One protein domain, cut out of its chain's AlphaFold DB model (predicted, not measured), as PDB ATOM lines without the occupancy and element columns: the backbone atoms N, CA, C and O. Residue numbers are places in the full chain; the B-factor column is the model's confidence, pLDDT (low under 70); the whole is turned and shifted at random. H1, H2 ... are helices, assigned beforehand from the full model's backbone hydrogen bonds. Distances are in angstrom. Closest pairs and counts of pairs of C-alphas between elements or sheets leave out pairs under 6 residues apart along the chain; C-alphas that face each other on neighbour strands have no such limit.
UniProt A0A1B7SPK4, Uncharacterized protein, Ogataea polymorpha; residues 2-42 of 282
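Overview. This is residues 2 to 42 of the 282 residues of an uncharacterized protein of Ogataea polymorpha (UniProt A0A1B7SPK4). A short helix, H1, forms a small foot at one end of a single long straight helix, H2, and the two make a lopsided L. H2 makes the length of the rod, and its far end sticks out with nothing packed on it. The printed part has 41 residues with two named helices, H1 then H2, and no named strand; its class is all helix. It is extended, with a radius of gyration of the C-alphas of 16.8 A and spans of 53 by 14 by 7 A.

Arrangement. H1, residues 2 to 8, and H2, residues 11 to 41, meet only through their link, a tight one of 2 residues, Phe 9 and Ser 10. Residues 7 to 13, of which 11 to 13 belong to H2, stand free, and so do residues 15 to 42, of which 15 to 41 belong to H2. In H1 and H2 every O i to N i+4 pair is within hydrogen-bond range.

Along the chain. H1 begins at C-alpha 2 (38.332, 26.261, 1.724) and measures 10.2 A from first to last C-alpha. H2 measures 43.9 A, from C-alpha 11 (28.239, 31.679, 3.203) to C-alpha 41 (40.814, 66.835, 26.376).

Size, cuts and confidence. The two C-alphas farthest apart, those of Phe 3 and Thr 42, are 53.0 A apart. The printed part has no cut. Its mean pLDDT is 77.5, and residues 2 to 13 and 41 to 42 of the model are under 70.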
ATOM      1  N   ASP A   2      39.543  25.480   2.023       62.19
ATOM      2  CA  ASP A   2      38.332  26.261   1.724       62.19
ATOM      3  C   ASP A   2      37.107  25.426   1.309       62.19
ATOM      4  O   ASP A   2      35.973  25.823   1.566       62.19
ATOM      5  N   PHE A   3      37.308  24.234   0.734       62.12
ATOM      6  CA  PHE A   3      36.210  23.382   0.243       62.12
ATOM      7  C   PHE A   3      35.384  22.723   1.366       62.12
ATOM      8  O   PHE A   3      34.189  22.483   1.220       62.12
ATOM      9  N   LEU A   4      36.010  22.440   2.513       62.03
ATOM     10  CA  LEU A   4      35.322  21.918   3.702       62.03
ATOM     11  C   LEU A   4      34.586  23.032   4.454       62.03
ATOM     12  O   LEU A   4      33.465  22.821   4.915       62.03
ATOM     13  N   GLN A   5      35.174  24.231   4.528       63.88
ATOM     14  CA  GLN A   5      34.530  25.395   5.141       63.88
ATOM     15  C   GLN A   5      33.293  25.856   4.361       63.88
ATOM     16  O   GLN A   5      32.281  26.164   4.984       63.88
ATOM     17  N   SER A   6      33.335  25.852   3.025       64.56
ATOM     18  CA  SER A   6      32.193  26.249   2.188       64.56
ATOM     19  C   SER A   6      31.037  25.242   2.201       64.56
ATOM     20  O   SER A   6      29.890  25.630   1.987       64.56
ATOM     21  N   LYS A   7      31.318  23.959   2.468       67.12
ATOM     22  CA  LYS A   7      30.308  22.889   2.531       67.12
ATOM     23  C   LYS A   7      29.656  22.758   3.911       67.12
ATOM     24  O   LYS A   7      28.485  22.403   3.994       67.12
ATOM     25  N   LEU A   8      30.404  23.030   4.985       69.19
ATOM     26  CA  LEU A   8      29.920  22.927   6.369       69.19
ATOM     27  C   LEU A   8      29.233  24.204   6.861       69.19
ATOM     28  O   LEU A   8      28.344  24.130   7.708       69.19
ATOM     29  N   PHE A   9      29.610  25.370   6.330       66.62
ATOM     30  CA  PHE A   9      29.033  26.647   6.733       66.62
ATOM     31  C   PHE A   9      28.403  27.357   5.538       66.62
ATOM     32  O   PHE A   9      29.060  27.634   4.538       66.62
ATOM     33  N   SER A  10      27.120  27.705   5.668       64.94
ATOM     34  CA  SER A  10      26.460  28.627   4.739       64.94
ATOM     35  C   SER A  10      27.266  29.922   4.654       64.94
ATOM     36  O   SER A  10      27.601  30.505   5.685       64.94
ATOM     37  N   SER A  11      27.529  30.411   3.441       63.72
ATOM     38  CA  SER A  11      28.239  31.679   3.203       63.72
ATOM     39  C   SER A  11      27.605  32.868   3.941       63.72
ATOM     40  O   SER A  11      28.289  33.826   4.305       63.72
ATOM     41  N   LYS A  12      26.296  32.795   4.218       62.34
ATOM     42  CA  LYS A  12      25.561  33.777   5.028       62.34
ATOM     43  C   LYS A  12      25.920  33.705   6.514       62.34
ATOM     44  O   LYS A  12      25.982  34.742   7.162       62.34
ATOM     45  N   LEU A  13      26.184  32.513   7.054       67.38
ATOM     46  CA  LEU A  13      26.626  32.341   8.443       67.38
ATOM     47  C   LEU A  13      28.059  32.844   8.624       67.38
ATOM     48  O   LEU A  13      28.325  33.589   9.559       67.38
ATOM     49  N   THR A  14      28.968  32.513   7.707       75.44
ATOM     50  CA  THR A  14      30.362  32.976   7.775       75.44
ATOM     51  C   THR A  14      30.471  34.489   7.619       75.44
ATOM     52  O   THR A  14      31.142  35.123   8.428       75.44
ATOM     53  N   SER A  15      29.765  35.091   6.656       76.56
ATOM     54  CA  SER A  15      29.750  36.554   6.485       76.56
ATOM     55  C   SER A  15      29.065  37.287   7.640       76.56
ATOM     56  O   SER A  15      29.578  38.308   8.088       76.56
ATOM     57  N   SER A  16      27.959  36.761   8.177       82.88
ATOM     58  CA  SER A  16      27.296  37.338   9.354       82.88
ATOM     59  C   SER A  16      28.203  37.313  10.583       82.88
ATOM     60  O   SER A  16      28.304  38.319  11.278       82.88
ATOM     61  N   VAL A  17      28.876  36.191  10.846       84.56
ATOM     62  CA  VAL A  17      29.794  36.056  11.988       84.56
ATOM     63  C   VAL A  17      31.018  36.956  11.810       84.56
ATOM     64  O   VAL A  17      31.420  37.625  12.758       84.56
ATOM     65  N   LEU A  18      31.584  37.033  10.601       85.31
ATOM     66  CA  LEU A  18      32.692  37.942  10.280       85.31
ATOM     67  C   LEU A  18      32.296  39.413  10.451       85.31
ATOM     68  O   LEU A  18      33.049  40.175  11.055       85.31
ATOM     69  N   ASN A  19      31.113  39.802   9.973       88.19
ATOM     70  CA  ASN A  19      30.600  41.162  10.130       88.19
ATOM     71  C   ASN A  19      30.352  41.497  11.599       88.19
ATOM     72  O   ASN A  19      30.774  42.551  12.053       88.19
ATOM     73  N   GLU A  20      29.749  40.591  12.368       91.00
ATOM     74  CA  GLU A  20      29.516  40.803  13.797       91.00
ATOM     75  C   GLU A  20      30.832  40.914  14.581       91.00
ATOM     76  O   GLU A  20      30.958  41.736  15.493       91.00
ATOM     77  N   PHE A  21      31.836  40.108  14.230       88.19
ATOM     78  CA  PHE A  21      33.152  40.171  14.858       88.19
ATOM     79  C   PHE A  21      33.866  41.487  14.527       88.19
ATOM     80  O   PHE A  21      34.449  42.117  15.412       88.19
ATOM     81  N   ASN A  22      33.773  41.936  13.272       89.75
ATOM     82  CA  ASN A  22      34.334  43.206  12.832       89.75
ATOM     83  C   ASN A  22      33.615  44.395  13.493       89.75
ATOM     84  O   ASN A  22      34.275  45.287  14.017       89.75
ATOM     85  N   ASP A  23      32.284  44.369  13.585       92.62
ATOM     86  CA  ASP A  23      31.492  45.390  14.280       92.62
ATOM     87  C   ASP A  23      31.854  45.475  15.763       92.62
ATOM     88  O   ASP A  23      32.086  46.565  16.293       92.62
ATOM     89  N   ARG A  24      31.969  44.328  16.447       90.69
ATOM     90  CA  ARG A  24      32.407  44.286  17.850       90.69
ATOM     91  C   ARG A  24      33.812  44.859  18.012       90.69
ATOM     92  O   ARG A  24      34.042  45.656  18.924       90.69
ATOM     93  N   TYR A  25      34.733  44.513  17.115       92.12
ATOM     94  CA  TYR A  25      36.092  45.046  17.127       92.12
ATOM     95  C   TYR A  25      36.118  46.567  16.911       92.12
ATOM     96  O   TYR A  25      36.754  47.292  17.681       92.12
ATOM     97  N   GLN A  26      35.386  47.075  15.917       89.44
ATOM     98  CA  GLN A  26      35.315  48.508  15.621       89.44
ATOM     99  C   GLN A  26      34.630  49.300  16.737       89.44
ATOM    100  O   GLN A  26      35.059  50.410  17.068       89.44
ATOM    101  N   LYS A  27      33.612  48.726  17.383       92.12
ATOM    102  CA  LYS A  27      32.949  49.337  18.537       92.12
ATOM    103  C   LYS A  27      33.902  49.486  19.722       92.12
ATOM    104  O   LYS A  27      34.052  50.585  20.245       92.12
ATOM    105  N   VAL A  28      34.623  48.426  20.088       90.44
ATOM    106  CA  VAL A  28      35.624  48.494  21.168       90.44
ATOM    107  C   VAL A  28      36.736  49.484  20.819       90.44
ATOM    108  O   VAL A  28      37.138  50.291  21.656       90.44
ATOM    109  N   ARG A  29      37.216  49.477  19.569       91.06
ATOM    110  CA  ARG A  29      38.246  50.410  19.097       91.06
ATOM    111  C   ARG A  29      37.788  51.867  19.199       91.06
ATOM    112  O   ARG A  29      38.531  52.697  19.722       91.06
ATOM    113  N   SER A  30      36.585  52.182  18.726       85.12
ATOM    114  CA  SER A  30      36.031  53.541  18.764       85.12
ATOM    115  C   SER A  30      35.745  54.016  20.191       85.12
ATOM    116  O   SER A  30      36.118  55.137  20.529       85.12
ATOM    117  N   GLU A  31      35.198  53.167  21.065       86.62
ATOM    118  CA  GLU A  31      35.015  53.478  22.490       86.62
ATOM    119  C   GLU A  31      36.348  53.793  23.183       86.62
ATOM    120  O   GLU A  31      36.450  54.760  23.943       86.62
ATOM    121  N   ASN A  32      37.399  53.027  22.882       85.56
ATOM    122  CA  ASN A  32      38.721  53.240  23.463       85.56
ATOM    123  C   ASN A  32      39.358  54.550  22.966       85.56
ATOM    124  O   ASN A  32      39.891  55.325  23.759       85.56
ATOM    125  N   ILE A  33      39.217  54.862  21.671       82.81
ATOM    126  CA  ILE A  33      39.642  56.150  21.097       82.81
ATOM    127  C   ILE A  33      38.889  57.313  21.759       82.81
ATOM    128  O   ILE A  33      39.512  58.305  22.136       82.81
ATOM    129  N   ILE A  34      37.574  57.190  21.959       83.44
ATOM    130  CA  ILE A  34      36.754  58.208  22.631       83.44
ATOM    131  C   ILE A  34      37.207  58.404  24.083       83.44
ATOM    132  O   ILE A  34      37.287  59.538  24.552       83.44
ATOM    133  N   ASN A  35      37.529  57.329  24.804       80.31
ATOM    134  CA  ASN A  35      38.019  57.415  26.180       80.31
ATOM    135  C   ASN A  35      39.384  58.106  26.259       80.31
ATOM    136  O   ASN A  35      39.567  58.997  27.087       80.31
ATOM    137  N   ILE A  36      40.310  57.769  25.359       76.19
ATOM    138  CA  ILE A  36      41.618  58.431  25.266       76.19
ATOM    139  C   ILE A  36      41.448  59.915  24.917       76.19
ATOM    140  O   ILE A  36      42.057  60.772  25.552       76.19
ATOM    141  N   GLN A  37      40.575  60.251  23.962       77.31
ATOM    142  CA  GLN A  37      40.277  61.645  23.626       77.31
ATOM    143  C   GLN A  37      39.657  62.404  24.802       77.31
ATOM    144  O   GLN A  37      40.036  63.545  25.050       77.31
ATOM    145  N   LYS A  38      38.744  61.791  25.565       75.44
ATOM    146  CA  LYS A  38      38.184  62.399  26.781       75.44
ATOM    147  C   LYS A  38      39.270  62.679  27.817       75.44
ATOM    148  O   LYS A  38      39.292  63.778  28.356       75.44
ATOM    149  N   LEU A  39      40.178  61.732  28.053       72.25
ATOM    150  CA  LEU A  39      41.286  61.891  29.000       72.25
ATOM    151  C   LEU A  39      42.288  62.968  28.555       72.25
ATOM    152  O   LEU A  39      42.750  63.754  29.379       72.25
ATOM    153  N   ASN A  40      42.571  63.061  27.256       72.25
ATOM    154  CA  ASN A  40      43.486  64.064  26.709       72.25
ATOM    155  C   ASN A  40      42.859  65.468  26.640       72.25
ATOM    156  O   ASN A  40      43.556  66.462  26.827       72.25
ATOM    157  N   ASN A  41      41.544  65.563  26.418       63.22
ATOM    158  CA  ASN A  41      40.814  66.835  26.376       63.22
ATOM    159  C   ASN A  41      40.357  67.317  27.759       63.22
ATOM    160  O   ASN A  41      39.969  68.477  27.915       63.22
ATOM    161  N   THR A  42      40.440  66.478  28.796       59.84
ATOM    162  CA  THR A  42      40.411  66.948  30.180       59.84
ATOM    163  C   THR A  42      41.755  67.574  30.530       59.84
ATOM    164  O   THR A  42      42.544  67.014  31.287       59.84
TER     165      THR A  42